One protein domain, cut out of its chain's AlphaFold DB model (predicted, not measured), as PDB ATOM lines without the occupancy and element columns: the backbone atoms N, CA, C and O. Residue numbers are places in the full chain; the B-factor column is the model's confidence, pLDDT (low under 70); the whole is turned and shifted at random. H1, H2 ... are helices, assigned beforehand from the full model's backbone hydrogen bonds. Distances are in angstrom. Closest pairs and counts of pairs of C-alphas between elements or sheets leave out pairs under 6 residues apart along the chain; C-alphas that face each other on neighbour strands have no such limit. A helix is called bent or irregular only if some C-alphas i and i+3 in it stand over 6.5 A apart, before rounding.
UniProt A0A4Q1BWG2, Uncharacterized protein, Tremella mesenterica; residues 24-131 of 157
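AT A GLANCE: This is residues 24 to 131 of the 157 residues of an uncharacterized protein of Tremella mesenterica (UniProt A0A4Q1BWG2). A helical hairpin of H4 and H5 makes the core, with H5 in the middle of the domain, and H2 crosses one side of it at a steep tilt. H3 and the loop of residues 51 to 60 lie toward one end of the long axis, the small helices H6 and H7 lie toward the other, H1 packs on the first half of H5, and residues 105 to 114 run back along the side of the hairpin away from H2. The printed part has 108 residues with seven named helices, H1 to H7 in order along the chain, and no named strand; the class is all helix. The whole is compact, with a radius of gyration of the C-alphas of 13.5 A and spans of 42 by 29 by 20 A.

IN THESE COORDINATES: H1 is residues 24 to 27, beginning at C-alpha 24 at (-32.482, 15.394, -3.987). H2 is residues 38 to 50, 18.2 A long from first to last C-alpha. H3, residues 61 to 68, is irregular: C-alphas 62 and 65 are 7.0 A apart. H4 is residues 71 to 84, 19.9 A long. H5, residues 88 to 104, is the longest helix at 24.4 A, from C-alpha 88 at (-27.208, 20.288, -9.831). H6 is residues 115 to 118, and H7 is residues 121 to 127, ending at C-alpha 127 at (-36.850, 18.960, -14.998).

HOW THE PARTS SIT: H5 is the hub, touching five helices. H4 and H5 form a hairpin at a shallow tilt of 28 degrees, opposite ways; their closest C-alphas, those of Ile 81 and Val 91, are 5.9 A apart. H2 touches H4 at a steep tilt of 50 degrees, opposite ways, closest at the C-alphas of Cys 43 and Cys 80, 5.7 A. With residues 38 to 40 alone H2 also touches H5, at the C-alphas of Phe 40 and Ala 94, 4.9 A. H1 touches H5 at the C-alphas of Ala 24 and Tyr 93, 5.2 A. H3 only just touches H5, with 3 pairs of C-alphas within 8 A, the closest being those of Cys 68 and Cys 102, 5.7 A. H7 touches H5 at a steep tilt of 60 degrees, closest at the C-alphas of Pro 88 and Asn 122, 5.6 A. H6 touches no helix but is near H4 and H7. In H2, H4 and H5 every O i to N i+4 pair is within hydrogen-bond range; in H3 2 of 4 are, and in H7 0 of 3, against 4 of 4 O i to N i+3 pairs; H1 and H6 are too short for an O i to N i+4 pair.

THE WHOLE: The C-alphas of Gly 56 and Asp 129 are the two farthest apart, 43.0 A, while those of Ala 24 and Tyr 131 are 6.7 A apart. The printed part has no cut and no long link. The mean pLDDT of the printed part is 91.4, and no printed residue is under 70.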
ATOM      1  N   ALA A  24     -33.814  15.969  -3.891       92.19
ATOM      2  CA  ALA A  24     -32.482  15.394  -3.987       92.19
ATOM      3  C   ALA A  24     -32.184  14.504  -2.772       92.19
ATOM      4  O   ALA A  24     -31.603  13.432  -2.927       92.19
ATOM      5  N   ALA A  25     -32.653  14.875  -1.577       91.88
ATOM      6  CA  ALA A  25     -32.534  14.024  -0.398       91.88
ATOM      7  C   ALA A  25     -33.177  12.642  -0.607       91.88
ATOM      8  O   ALA A  25     -32.557  11.623  -0.314       91.88
ATOM      9  N   GLY A  26     -34.383  12.582  -1.178       89.12
ATOM     10  CA  GLY A  26     -35.041  11.326  -1.543       89.12
ATOM     11  C   GLY A  26     -34.290  10.559  -2.631       89.12
ATOM     12  O   GLY A  26     -34.061   9.360  -2.482       89.12
ATOM     13  N   GLN A  27     -33.828  11.257  -3.675       90.50
ATOM     14  CA  GLN A  27     -33.092  10.659  -4.794       90.50
ATOM     15  C   GLN A  27     -31.812   9.948  -4.346       90.50
ATOM     16  O   GLN A  27     -31.471   8.890  -4.870       90.50
ATOM     17  N   TYR A  28     -31.104  10.547  -3.390       92.12
ATOM     18  CA  TYR A  28     -29.792  10.095  -2.937       92.12
ATOM     19  C   TYR A  28     -29.815   9.475  -1.535       92.12
ATOM     20  O   TYR A  28     -28.756   9.217  -0.968       92.12
ATOM     21  N   HIS A  29     -31.003   9.206  -0.982       91.56
ATOM     22  CA  HIS A  29     -31.197   8.624   0.351       91.56
ATOM     23  C   HIS A  29     -30.504   9.399   1.487       91.56
ATOM     24  O   HIS A  29     -29.999   8.803   2.438       91.56
ATOM     25  N   LEU A  30     -30.497  10.726   1.389       91.44
ATOM     26  CA  LEU A  30     -29.919  11.624   2.384       91.44
ATOM     27  C   LEU A  30     -30.971  12.038   3.417       91.44
ATOM     28  O   LEU A  30     -32.154  12.207   3.118       91.44
ATOM     29  N   ASN A  31     -30.527  12.282   4.643       92.12
ATOM     30  CA  ASN A  31     -31.335  12.813   5.728       92.12
ATOM     31  C   ASN A  31     -30.926  14.255   6.032       92.12
ATOM     32  O   ASN A  31     -29.899  14.502   6.656       92.12
ATOM     33  N   VAL A  32     -31.781  15.222   5.685       91.19
ATOM     34  CA  VAL A  32     -31.544  16.662   5.923       91.19
ATOM     35  C   VAL A  32     -31.299  17.045   7.395       91.19
ATOM     36  O   VAL A  32     -30.905  18.177   7.675       91.19
ATOM     37  N   ASN A  33     -31.556  16.150   8.357       89.94
ATOM     38  CA  ASN A  33     -31.311  16.392   9.781       89.94
ATOM     39  C   ASN A  33     -29.920  15.952  10.248       89.94
ATOM     40  O   ASN A  33     -29.413  16.535  11.207       89.94
ATOM     41  N   SER A  34     -29.334  14.931   9.617       92.62
ATOM     42  CA  SER A  34     -28.070  14.314  10.046       92.62
ATOM     43  C   SER A  34     -26.953  14.449   9.020       92.62
ATOM     44  O   SER A  34     -25.792  14.568   9.404       92.62
ATOM     45  N   ASP A  35     -27.298  14.467   7.739       95.19
ATOM     46  CA  ASP A  35     -26.340  14.535   6.651       95.19
ATOM     47  C   ASP A  35     -26.142  16.014   6.316       95.19
ATOM     48  O   ASP A  35     -27.073  16.733   5.957       95.19
ATOM     49  N   VAL A  36     -24.937  16.521   6.559       94.62
ATOM     50  CA  VAL A  36     -24.640  17.943   6.379       94.62
ATOM     51  C   VAL A  36     -24.305  18.203   4.916       94.62
ATOM     52  O   VAL A  36     -23.381  17.600   4.374       94.62
ATOM     53  N   SER A  37     -24.999  19.153   4.284       97.44
ATOM     54  CA  SER A  37     -24.557  19.683   2.992       97.44
ATOM     55  C   SER A  37     -23.305  20.545   3.182       97.44
ATOM     56  O   SER A  37     -23.368  21.661   3.709       97.44
ATOM     57  N   SER A  38     -22.158  20.036   2.729       97.19
ATOM     58  CA  SER A  38     -20.893  20.780   2.722       97.19
ATOM     59  C   SER A  38     -20.987  22.061   1.892       97.19
ATOM     60  O   SER A  38     -20.450  23.088   2.303       97.19
ATOM     61  N   CYS A  39     -21.698  22.029   0.756       97.88
ATOM     62  CA  CYS A  39     -21.898  23.222  -0.061       97.88
ATOM     63  C   CYS A  39     -22.688  24.296   0.702       97.88
ATOM     64  O   CYS A  39     -22.222  25.432   0.818       97.88
ATOM     65  N   PHE A  40     -23.830  23.931   1.305       97.56
ATOM     66  CA  PHE A  40     -24.604  24.868   2.119       97.56
ATOM     67  C   PHE A  40     -23.761  25.450   3.256       97.56
ATOM     68  O   PHE A  40     -23.773  26.659   3.466       97.56
ATOM     69  N   TRP A  41     -23.014  24.614   3.986       96.00
ATOM     70  CA  TRP A  41     -22.213  25.081   5.118       96.00
ATOM     71  C   TRP A  41     -21.128  26.077   4.695       96.00
ATOM     72  O   TRP A  41     -20.963  27.121   5.328       96.00
ATOM     73  N   ASN A  42     -20.433  25.800   3.590       97.00
ATOM     74  CA  ASN A  42     -19.445  26.720   3.034       97.00
ATOM     75  C   ASN A  42     -20.088  28.052   2.636       97.00
ATOM     76  O   ASN A  42     -19.566  29.110   2.989       97.00
ATOM     77  N   CYS A  43     -21.245  28.007   1.972       96.88
ATOM     78  CA  CYS A  43     -21.991  29.208   1.621       96.88
ATOM     79  C   CYS A  43     -22.475  29.979   2.848       96.88
ATOM     80  O   CYS A  43     -22.302  31.190   2.901       96.88
ATOM     81  N   HIS A  44     -22.979  29.295   3.876       94.62
ATOM     82  CA  HIS A  44     -23.371  29.912   5.139       94.62
ATOM     83  C   HIS A  44     -22.227  30.708   5.767       94.62
ATOM     84  O   HIS A  44     -22.393  31.892   6.058       94.62
ATOM     85  N   VAL A  45     -21.054  30.087   5.912       92.69
ATOM     86  CA  VAL A  45     -19.873  30.739   6.492       92.69
ATOM     87  C   VAL A  45     -19.384  31.909   5.637       92.69
ATOM     88  O   VAL A  45     -18.954  32.921   6.187       92.69
ATOM     89  N   GLN A  46     -19.419  31.793   4.307       92.94
ATOM     90  CA  GLN A  46     -19.035  32.897   3.427       92.94
ATOM     91  C   GLN A  46     -20.022  34.057   3.535       92.94
ATOM     92  O   GLN A  46     -19.611  35.175   3.827       92.94
ATOM     93  N   THR A  47     -21.322  33.792   3.391       93.00
ATOM     94  CA  THR A  47     -22.363  34.815   3.495       93.00
ATOM     95  C   THR A  47     -22.271  35.559   4.819       93.00
ATOM     96  O   THR A  47     -22.284  36.787   4.814       93.00
ATOM     97  N   THR A  48     -22.099  34.864   5.947       91.56
ATOM     98  CA  THR A  48     -22.069  35.537   7.254       91.56
ATOM     99  C   THR A  48     -20.861  36.448   7.453       91.56
ATOM    100  O   THR A  48     -20.934  37.380   8.247       91.56
ATOM    101  N   ARG A  49     -19.781  36.237   6.691       90.81
ATOM    102  CA  ARG A  49     -18.601  37.116   6.648       90.81
ATOM    103  C   ARG A  49     -18.720  38.235   5.614       90.81
ATOM    104  O   ARG A  49     -18.034  39.245   5.739       90.81
ATOM    105  N   SER A  50     -19.539  38.045   4.583       90.44
ATOM    106  CA  SER A  50     -19.625  38.946   3.430       90.44
ATOM    107  C   SER A  50     -20.692  40.028   3.560       90.44
ATOM    108  O   SER A  50     -20.551  41.070   2.925       90.44
ATOM    109  N   ILE A  51     -21.738  39.813   4.362       90.06
ATOM    110  CA  ILE A  51     -22.818  40.793   4.533       90.06
ATOM    111  C   ILE A  51     -22.952  41.244   5.992       90.06
ATOM    112  O   ILE A  51     -22.668  40.471   6.912       90.06
ATOM    113  N   PRO A  52     -23.406  42.486   6.241       88.62
ATOM    114  CA  PRO A  52     -23.752  42.916   7.587       88.62
ATOM    115  C   PRO A  52     -25.001  42.157   8.053       88.62
ATOM    116  O   PRO A  52     -26.106  42.407   7.580       88.62
ATOM    117  N   LEU A  53     -24.818  41.216   8.979       87.06
ATOM    118  CA  LEU A  53     -25.923  40.494   9.604       87.06
ATOM    119  C   LEU A  53     -26.418  41.220  10.859       87.06
ATOM    120  O   LEU A  53     -25.595  41.780  11.591       87.06
ATOM    121  N   PRO A  54     -27.723  41.133  11.190       83.62
ATOM    122  CA  PRO A  54     -28.261  41.642  12.456       83.62
ATOM    123  C   PRO A  54     -27.549  41.072  13.695       83.62
ATOM    124  O   PRO A  54     -27.482  41.716  14.737       83.62
ATOM    125  N   SER A  55     -26.986  39.872  13.564       78.00
ATOM    126  CA  SER A  55     -26.224  39.150  14.584       78.00
ATOM    127  C   SER A  55     -24.752  39.567  14.706       78.00
ATOM    128  O   SER A  55     -24.018  38.977  15.496       78.00
ATOM    129  N   GLY A  56     -24.279  40.533  13.910       77.94
ATOM    130  CA  GLY A  56     -22.875  40.952  13.929       77.94
ATOM    131  C   GLY A  56     -21.903  39.884  13.411       77.94
ATOM    132  O   GLY A  56     -20.793  39.784  13.923       77.94
ATOM    133  N   GLN A  57     -22.313  39.104  12.401       75.75
ATOM    134  CA  GLN A  57     -21.544  38.006  11.777       75.75
ATOM    135  C   GLN A  57     -21.383  36.741  12.642       75.75
ATOM    136  O   GLN A  57     -20.519  35.903  12.376       75.75
ATOM    137  N   SER A  58     -22.213  36.575  13.675       74.62
ATOM    138  CA  SER A  58     -22.200  35.357  14.485       74.62
ATOM    139  C   SER A  58     -22.887  34.183  13.774       74.62
ATOM    140  O   SER A  58     -23.968  34.320  13.194       74.62
ATOM    141  N   ASN A  59     -22.261  33.009  13.889       70.06
ATOM    142  CA  ASN A  59     -22.763  31.722  13.390       70.06
ATOM    143  C   ASN A  59     -23.206  30.789  14.526       70.06
ATOM    144  O   ASN A  59     -23.347  29.583  14.315       70.06
ATOM    145  N   SER A  60     -23.361  31.305  15.750       79.31
ATOM    146  CA  SER A  60     -23.877  30.486  16.846       79.31
ATOM    147  C   SER A  60     -25.365  30.180  16.638       79.31
ATOM    148  O   SER A  60     -26.073  30.901  15.928       79.31
ATOM    149  N   PHE A  61     -25.831  29.077  17.225       75.62
ATOM    150  CA  PHE A  61     -27.186  28.563  17.009       75.62
ATOM    151  C   PHE A  61     -28.267  29.601  17.351       75.62
ATOM    152  O   PHE A  61     -29.279  29.696  16.664       75.62
ATOM    153  N   GLU A  62     -28.010  30.441  18.352       81.44
ATOM    154  CA  GLU A  62     -28.906  31.502  18.815       81.44
ATOM    155  C   GLU A  62     -29.165  32.580  17.749       81.44
ATOM    156  O   GLU A  62     -30.191  33.255  17.793       81.44
ATOM    157  N   PHE A  63     -28.264  32.733  16.773       88.19
ATOM    158  CA  PHE A  63     -28.393  33.711  15.690       88.19
ATOM    159  C   PHE A  63     -28.872  33.104  14.372       88.19
ATOM    160  O   PHE A  63     -29.096  33.842  13.415       88.19
ATOM    161  N   VAL A  64     -29.061  31.782  14.303       87.44
ATOM    162  CA  VAL A  64     -29.537  31.111  13.084       87.44
ATOM    163  C   VAL A  64     -30.885  31.671  12.652       87.44
ATOM    164  O   VAL A  64     -31.035  32.028  11.487       87.44
ATOM    165  N   SER A  65     -31.831  31.823  13.579       90.88
ATOM    166  CA  SER A  65     -33.153  32.381  13.280       90.88
ATOM    167  C   SER A  65     -33.050  33.811  12.747       90.88
ATOM    168  O   SER A  65     -33.596  34.107  11.690       90.88
ATOM    169  N   LEU A  66     -32.246  34.661  13.397       91.31
ATOM    170  CA  LEU A  66     -32.015  36.047  12.969       91.31
ATOM    171  C   LEU A  66     -31.382  36.136  11.574       91.31
ATOM    172  O   LEU A  66     -31.738  37.008  10.786       91.31
ATOM    173  N   ASN A  67     -30.452  35.234  11.254       91.44
ATOM    174  CA  ASN A  67     -29.837  35.174   9.931       91.44
ATOM    175  C   ASN A  67     -30.856  34.697   8.880       91.44
ATOM    176  O   ASN A  67     -30.959  35.296   7.816       91.44
ATOM    177  N   CYS A  68     -31.637  33.658   9.185       92.75
ATOM    178  CA  CYS A  68     -32.655  33.106   8.290       92.75
ATOM    179  C   CYS A  68     -33.832  34.058   8.030       92.75
ATOM    180  O   CYS A  68     -34.412  34.026   6.949       92.75
ATOM    181  N   GLU A  69     -34.181  34.912   8.993       93.75
ATOM    182  CA  GLU A  69     -35.192  35.964   8.830       93.75
ATOM    183  C   GLU A  69     -34.701  37.126   7.964       93.75
ATOM    184  O   GLU A  69     -35.510  37.920   7.482       93.75
ATOM    185  N   TYR A  70     -33.387  37.250   7.759       93.31
ATOM    186  CA  TYR A  70     -32.807  38.366   7.033       93.31
ATOM    187  C   TYR A  70     -32.804  38.098   5.517       93.31
ATOM    188  O   TYR A  70     -32.037  37.252   5.048       93.31
ATOM    189  N   PRO A  71     -33.591  38.834   4.703       92.19
ATOM    190  CA  PRO A  71     -33.756  38.509   3.283       92.19
ATOM    191  C   PRO A  71     -32.437  38.511   2.504       92.19
ATOM    192  O   PRO A  71     -32.194  37.610   1.702       92.19
ATOM    193  N   LEU A  72     -31.543  39.455   2.815       93.12
ATOM    194  CA  LEU A  72     -30.232  39.560   2.173       93.12
ATOM    195  C   LEU A  72     -29.363  38.319   2.425       93.12
ATOM    196  O   LEU A  72     -28.625  37.900   1.539       93.12
ATOM    197  N   TRP A  73     -29.468  37.694   3.604       94.19
ATOM    198  CA  TRP A  73     -28.782  36.428   3.866       94.19
ATOM    199  C   TRP A  73     -29.310  35.336   2.938       94.19
ATOM    200  O   TRP A  73     -28.521  34.677   2.266       94.19
ATOM    201  N   SER A  74     -30.634  35.190   2.830       93.56
ATOM    202  CA  SER A  74     -31.231  34.145   1.990       93.56
ATOM    203  C   SER A  74     -30.912  34.305   0.497       93.56
ATOM    204  O   SER A  74     -30.672  33.320  -0.207       93.56
ATOM    205  N   GLU A  75     -30.824  35.550   0.031       93.81
ATOM    206  CA  GLU A  75     -30.435  35.891  -1.334       93.81
ATOM    207  C   GLU A  75     -28.973  35.507  -1.607       93.81
ATOM    208  O   GLU A  75     -28.684  34.791  -2.568       93.81
ATOM    209  N   TYR A  76     -28.050  35.903  -0.724       95.31
ATOM    210  CA  TYR A  76     -26.627  35.583  -0.863       95.31
ATOM    211  C   TYR A  76     -26.350  34.081  -0.769       95.31
ATOM    212  O   TYR A  76     -25.496  33.572  -1.493       95.31
ATOM    213  N   ILE A  77     -27.075  33.361   0.089       96.06
ATOM    214  CA  ILE A  77     -26.992  31.899   0.160       96.06
ATOM    215  C   ILE A  77     -27.415  31.280  -1.168       96.06
ATOM    216  O   ILE A  77     -26.689  30.441  -1.695       96.06
ATOM    217  N   SER A  78     -28.543  31.717  -1.736       95.38
ATOM    218  CA  SER A  78     -29.050  31.188  -3.010       95.38
ATOM    219  C   SER A  78     -28.057  31.411  -4.154       95.38
ATOM    220  O   SER A  78     -27.775  30.493  -4.923       95.38
ATOM    221  N   GLN A  79     -27.469  32.610  -4.230       95.94
ATOM    222  CA  GLN A  79     -26.436  32.927  -5.218       95.94
ATOM    223  C   GLN A  79     -25.169  32.091  -5.009       95.94
ATOM    224  O   GLN A  79     -24.637  31.525  -5.963       95.94
ATOM    225  N   CYS A  80     -24.697  31.971  -3.766       97.50
ATOM    226  CA  CYS A  80     -23.516  31.175  -3.455       97.50
ATOM    227  C   CYS A  80     -23.715  29.703  -3.825       97.50
ATOM    228  O   CYS A  80     -22.857  29.127  -4.487       97.50
ATOM    229  N   ILE A  81     -24.855  29.110  -3.462       97.44
ATOM    230  CA  ILE A  81     -25.188  27.716  -3.778       97.44
ATOM    231  C   ILE A  81     -25.139  27.487  -5.294       97.44
ATOM    232  O   ILE A  81     -24.478  26.557  -5.753       97.44
ATOM    233  N   ALA A  82     -25.769  28.369  -6.075       95.62
ATOM    234  CA  ALA A  82     -25.792  28.271  -7.532       95.62
ATOM    235  C   ALA A  82     -24.392  28.361  -8.175       95.62
ATOM    236  O   ALA A  82     -24.170  27.790  -9.242       95.62
ATOM    237  N   LEU A  83     -23.453  29.068  -7.539       95.56
ATOM    238  CA  LEU A  83     -22.098  29.284  -8.054       95.56
ATOM    239  C   LEU A  83     -21.066  28.270  -7.542       95.56
ATOM    240  O   LEU A  83     -20.089  28.008  -8.240       95.56
ATOM    241  N   GLN A  84     -21.233  27.752  -6.323       96.31
ATOM    242  CA  GLN A  84     -20.185  27.015  -5.605       96.31
ATOM    243  C   GLN A  84     -20.444  25.511  -5.495       96.31
ATOM    244  O   GLN A  84     -19.488  24.753  -5.320       96.31
ATOM    245  N   CYS A  85     -21.697  25.055  -5.560       96.94
ATOM    246  CA  CYS A  85     -21.970  23.623  -5.450       96.94
ATOM    247  C   CYS A  85     -21.498  22.876  -6.701       96.94
ATOM    248  O   CYS A  85     -21.578  23.377  -7.823       96.94
ATOM    249  N   ALA A  86     -21.029  21.643  -6.512       96.06
ATOM    250  CA  ALA A  86     -20.301  20.919  -7.554       96.06
ATOM    251  C   ALA A  86     -21.198  20.391  -8.683       96.06
ATOM    252  O   ALA A  86     -20.724  20.119  -9.785       96.06
ATOM    253  N   SER A  87     -22.487  20.189  -8.407       96.38
ATOM    254  CA  SER A  87     -23.440  19.617  -9.357       96.38
ATOM    255  C   SER A  87     -24.867  20.105  -9.090       96.38
ATOM    256  O   SER A  87     -25.150  20.576  -7.988       96.38
ATOM    257  N   PRO A  88     -25.800  19.945 -10.045       95.00
ATOM    258  CA  PRO A  88     -27.208  20.288  -9.831       95.00
ATOM    259  C   PRO A  88     -27.880  19.523  -8.686       95.00
ATOM    260  O   PRO A  88     -28.696  20.088  -7.960       95.00
ATOM    261  N   ALA A  89     -27.492  18.264  -8.473       94.88
ATOM    262  CA  ALA A  89     -27.954  17.476  -7.335       94.88
ATOM    263  C   ALA A  89     -27.451  18.040  -5.998       94.88
ATOM    264  O   ALA A  89     -28.215  18.132  -5.039       94.88
ATOM    265  N   ASP A  90     -26.185  18.466  -5.951       96.81
ATOM    266  CA  ASP A  90     -25.589  19.119  -4.778       96.81
ATOM    267  C   ASP A  90     -26.250  20.482  -4.506       96.81
ATOM    268  O   ASP A  90     -26.557  20.796  -3.360       96.81
ATOM    269  N   VAL A  91     -26.583  21.248  -5.556       96.94
ATOM    270  CA  VAL A  91     -27.391  22.478  -5.451       96.94
ATOM    271  C   VAL A  91     -28.755  22.198  -4.829       96.94
ATOM    272  O   VAL A  91     -29.126  22.840  -3.845       96.94
ATOM    273  N   ALA A  92     -29.504  21.241  -5.380       95.00
ATOM    274  CA  ALA A  92     -30.832  20.892  -4.885       95.00
ATOM    275  C   ALA A  92     -30.783  20.457  -3.414       95.00
ATOM    276  O   ALA A  92     -31.527  20.977  -2.581       95.00
ATOM    277  N   TYR A  93     -29.834  19.587  -3.068       96.19
ATOM    278  CA  TYR A  93     -29.664  19.130  -1.697       96.19
ATOM    279  C   TYR A  93     -29.204  20.244  -0.743       96.19
ATOM    280  O   TYR A  93     -29.676  20.317   0.391       96.19
ATOM    281  N   ALA A  94     -28.325  21.152  -1.179       97.50
ATOM    282  CA  ALA A  94     -27.908  22.305  -0.383       97.50
ATOM    283  C   ALA A  94     -29.084  23.238  -0.058       97.50
ATOM    284  O   ALA A  94     -29.186  23.715   1.074       97.50
ATOM    285  N   MET A  95     -29.999  23.453  -1.010       95.88
ATOM    286  CA  MET A  95     -31.227  24.209  -0.757       95.88
ATOM    287  C   MET A  95     -32.142  23.490   0.238       95.88
ATOM    288  O   MET A  95     -32.586  24.107   1.204       95.88
ATOM    289  N   GLU A  96     -32.386  22.190   0.056       94.56
ATOM    290  CA  GLU A  96     -33.212  21.382   0.967       94.56
ATOM    291  C   GLU A  96     -32.651  21.372   2.395       94.56
ATOM    292  O   GLU A  96     -33.375  21.612   3.369       94.56
ATOM    293  N   TYR A  97     -31.341  21.154   2.527       95.69
ATOM    294  CA  TYR A  97     -30.641  21.223   3.803       95.69
ATOM    295  C   TYR A  97     -30.746  22.623   4.417       95.69
ATOM    296  O   TYR A  97     -30.992  22.745   5.617       95.69
ATOM    297  N   GLY A  98     -30.607  23.681   3.616       95.44
ATOM    298  CA  GLY A  98     -30.738  25.060   4.072       95.44
ATOM    299  C   GLY A  98     -32.133  25.395   4.593       95.44
ATOM    300  O   GLY A  98     -32.267  26.018   5.649       95.44
ATOM    301  N   VAL A  99     -33.184  24.967   3.885       94.81
ATOM    302  CA  VAL A  99     -34.572  25.134   4.346       94.81
ATOM    303  C   VAL A  99     -34.730  24.436   5.693       94.81
ATOM    304  O   VAL A  99     -35.262  25.013   6.642       94.81
ATOM    305  N   ASN A 100     -34.193  23.219   5.820       93.69
ATOM    306  CA  ASN A 100     -34.218  22.484   7.077       93.69
ATOM    307  C   ASN A 100     -33.397  23.156   8.193       93.69
ATOM    308  O   ASN A 100     -33.792  23.136   9.357       93.69
ATOM    309  N   PHE A 101     -32.255  23.756   7.857       93.38
ATOM    310  CA  PHE A 101     -31.415  24.511   8.781       93.38
ATOM    311  C   PHE A 101     -32.185  25.674   9.411       93.38
ATOM    312  O   PHE A 101     -32.241  25.756  10.637       93.38
ATOM    313  N   CYS A 102     -32.867  26.489   8.606       93.56
ATOM    314  CA  CYS A 102     -33.696  27.580   9.117       93.56
ATOM    315  C   CYS A 102     -34.926  27.079   9.881       93.56
ATOM    316  O   CYS A 102     -35.251  27.600  10.950       93.56
ATOM    317  N   ARG A 103     -35.552  25.995   9.406       93.88
ATOM    318  CA  ARG A 103     -36.706  25.375  10.069       93.88
ATOM    319  C   ARG A 103     -36.379  24.882  11.478       93.88
ATOM    320  O   ARG A 103     -37.211  25.014  12.370       93.88
ATOM    321  N   ARG A 104     -35.169  24.354  11.710       89.69
ATOM    322  CA  ARG A 104     -34.692  23.980  13.058       89.69
ATOM    323  C   ARG A 104     -34.579  25.182  14.002       89.69
ATOM    324  O   ARG A 104     -34.743  25.007  15.203       89.69
ATOM    325  N   GLY A 105     -34.352  26.380  13.462       88.19
ATOM    326  CA  GLY A 105     -34.426  27.654  14.183       88.19
ATOM    327  C   GLY A 105     -35.838  28.256  14.259       88.19
ATOM    328  O   GLY A 105     -35.988  29.382  14.722       88.19
ATOM    329  N   GLY A 106     -36.875  27.552  13.792       91.38
ATOM    330  CA  GLY A 106     -38.258  28.039  13.791       91.38
ATOM    331  C   GLY A 106     -38.607  28.999  12.651       91.38
ATOM    332  O   GLY A 106     -39.693  29.572  12.666       91.38
ATOM    333  N   VAL A 107     -37.726  29.163  11.657       92.31
ATOM    334  CA  VAL A 107     -37.915  30.099  10.540       92.31
ATOM    335  C   VAL A 107     -38.185  29.338   9.247       92.31
ATOM    336  O   VAL A 107     -37.430  28.448   8.857       92.31
ATOM    337  N   THR A 108     -39.250  29.718   8.547       92.44
ATOM    338  CA  THR A 108     -39.558  29.194   7.213       92.44
ATOM    339  C   THR A 108     -38.943  30.108   6.163       92.44
ATOM    340  O   THR A 108     -39.328  31.269   6.056       92.44
ATOM    341  N   VAL A 109     -38.015  29.575   5.373       90.31
ATOM    342  CA  VAL A 109     -37.369  30.289   4.263       90.31
ATOM    343  C   VAL A 109     -37.678  29.596   2.947       90.31
ATOM    344  O   VAL A 109     -37.844  28.378   2.912       90.31
ATOM    345  N   ASN A 110     -37.716  30.368   1.864       87.06
ATOM    346  CA  ASN A 110     -37.766  29.836   0.512       87.06
ATOM    347  C   ASN A 110     -36.527  30.320  -0.243       87.06
ATOM    348  O   ASN A 110     -36.383  31.519  -0.470       87.06
ATOM    349  N   PHE A 111     -35.632  29.399  -0.596       89.94
ATOM    350  CA  PHE A 111     -34.506  29.715  -1.469       89.94
ATOM    351  C   PHE A 111     -34.953  29.624  -2.922       89.94
ATOM    352  O   PHE A 111     -35.623  28.669  -3.312       89.94
ATOM    353  N   THR A 112     -34.545  30.603  -3.723       88.06
ATOM    354  CA  THR A 112     -34.850  30.645  -5.152       88.06
ATOM    355  C   THR A 112     -33.541  30.693  -5.914       88.06
ATOM    356  O   THR A 112     -32.724  31.587  -5.690       88.06
ATOM    357  N   LEU A 113     -33.332  29.735  -6.817       89.75
ATOM    358  CA  LEU A 113     -32.160  29.757  -7.684       89.75
ATOM    359  C   LEU A 113     -32.230  30.957  -8.639       89.75
ATOM    360  O   LEU A 113     -33.316  31.273  -9.132       89.75
ATOM    361  N   PRO A 114     -31.091  31.605  -8.936       90.88
ATOM    362  CA  PRO A 114     -31.033  32.627  -9.972       90.88
ATOM    363  C   PRO A 114     -31.537  32.083 -11.314       90.88
ATOM    364  O   PRO A 114     -31.196  30.962 -11.695       90.88
ATOM    365  N   GLU A 115     -32.282  32.895 -12.064       90.75
ATOM    366  CA  GLU A 115     -32.837  32.523 -13.379       90.75
ATOM    367  C   GLU A 115     -31.743  32.025 -14.339       90.75
ATOM    368  O   GLU A 115     -31.863  30.955 -14.922       90.75
ATOM    369  N   MET A 116     -30.587  32.697 -14.354       88.69
ATOM    370  CA  MET A 116     -29.415  32.284 -15.139       88.69
ATOM    371  C   MET A 116     -28.920  30.856 -14.848       88.69
ATOM    372  O   MET A 116     -28.313  30.229 -15.713       88.69
ATOM    373  N   TYR A 117     -29.137  30.341 -13.634       91.94
ATOM    374  CA  TYR A 117     -28.789  28.965 -13.289       91.94
ATOM    375  C   TYR A 117     -29.825  27.992 -13.860       91.94
ATOM    376  O   TYR A 117     -29.454  26.963 -14.430       91.94
ATOM    377  N   LEU A 118     -31.111  28.329 -13.731       90.75
ATOM    378  CA  LEU A 118     -32.227  27.524 -14.235       90.75
ATOM    379  C   LEU A 118     -32.240  27.442 -15.768       90.75
ATOM    380  O   LEU A 118     -32.548  26.385 -16.310       90.75
ATOM    381  N   ASP A 119     -31.825  28.506 -16.450       91.31
ATOM    382  CA  ASP A 119     -31.716  28.548 -17.913       91.31
ATOM    383  C   ASP A 119     -30.449  27.856 -18.445       91.31
ATOM    384  O   ASP A 119     -30.280  27.664 -19.651       91.31
ATOM    385  N   SER A 120     -29.525  27.483 -17.558       90.81
ATOM    386  CA  SER A 120     -28.299  26.784 -17.935       90.81
ATOM    387  C   SER A 120     -28.525  25.277 -18.111       90.81
ATOM    388  O   SER A 120     -29.535  24.711 -17.695       90.81
ATOM    389  N   VAL A 121     -27.514  24.578 -18.642       91.94
ATOM    390  CA  VAL A 121     -27.511  23.104 -18.738       91.94
ATOM    391  C   VAL A 121     -27.763  22.445 -17.374       91.94
ATOM    392  O   VAL A 121     -28.412  21.403 -17.306       91.94
ATOM    393  N   ASN A 122     -27.322  23.071 -16.281       90.88
ATOM    394  CA  ASN A 122     -27.533  22.565 -14.925       90.88
ATOM    395  C   ASN A 122     -29.008  22.587 -14.501       90.88
ATOM    396  O   ASN A 122     -29.436  21.716 -13.744       90.88
ATOM    397  N   GLY A 123     -29.800  23.528 -15.020       87.88
ATOM    398  CA  GLY A 123     -31.231  23.628 -14.740       87.88
ATOM    399  C   GLY A 123     -32.039  22.427 -15.234       87.88
ATOM    400  O   GLY A 123     -33.056  22.080 -14.633       87.88
ATOM    401  N   THR A 124     -31.549  21.712 -16.254       91.75
ATOM    402  CA  THR A 124     -32.218  20.517 -16.809       91.75
ATOM    403  C   THR A 124     -32.391  19.390 -15.790       91.75
ATOM    404  O   THR A 124     -33.355  18.631 -15.869       91.75
ATOM    405  N   TYR A 125     -31.518  19.311 -14.778       92.00
ATOM    406  CA  TYR A 125     -31.654  18.361 -13.671       92.00
ATOM    407  C   TYR A 125     -33.005  18.495 -12.962       92.00
ATOM    408  O   TYR A 125     -33.664  17.491 -12.694       92.00
ATOM    409  N   PHE A 126     -33.448  19.730 -12.722       88.25
ATOM    410  CA  PHE A 126     -34.681  20.025 -11.997       88.25
ATOM    411  C   PHE A 126     -35.944  19.662 -12.793       88.25
ATOM    412  O   PHE A 126     -37.027  19.563 -12.225       88.25
ATOM    413  N   GLN A 127     -35.795  19.420 -14.095       88.12
ATOM    414  CA  GLN A 127     -36.850  18.960 -14.998       88.12
ATOM    415  C   GLN A 127     -36.726  17.461 -15.321       88.12
ATOM    416  O   GLN A 127     -37.550  16.919 -16.051       88.12
ATOM    417  N   SER A 128     -35.690  16.784 -14.813       87.25
ATOM    418  CA  SER A 128     -35.421  15.386 -15.144       87.25
ATOM    419  C   SER A 128     -36.398  14.434 -14.456       87.25
ATOM    420  O   SER A 128     -36.721  14.606 -13.282       87.25
ATOM    421  N   ASP A 129     -36.789  13.360 -15.146       86.94
ATOM    422  CA  ASP A 129     -37.647  12.318 -14.568       86.94
ATOM    423  C   ASP A 129     -37.039  11.698 -13.305       86.94
ATOM    424  O   ASP A 129     -37.762  11.359 -12.372       86.94
ATOM    425  N   ALA A 130     -35.712  11.558 -13.256       86.81
ATOM    426  CA  ALA A 130     -35.016  11.027 -12.088       86.81
ATOM    427  C   ALA A 130     -35.252  11.899 -10.846       86.81
ATOM    428  O   ALA A 130     -35.563  11.373  -9.779       86.81
ATOM    429  N   TYR A 131     -35.157  13.223 -11.000       87.25
ATOM    430  CA  TYR A 131     -35.430  14.163  -9.921       87.25
ATOM    431  C   TYR A 131     -36.929  14.260  -9.629       87.25
ATOM    432  O   TYR A 131     -37.337  14.129  -8.480       87.25
TER     433      TYR A 131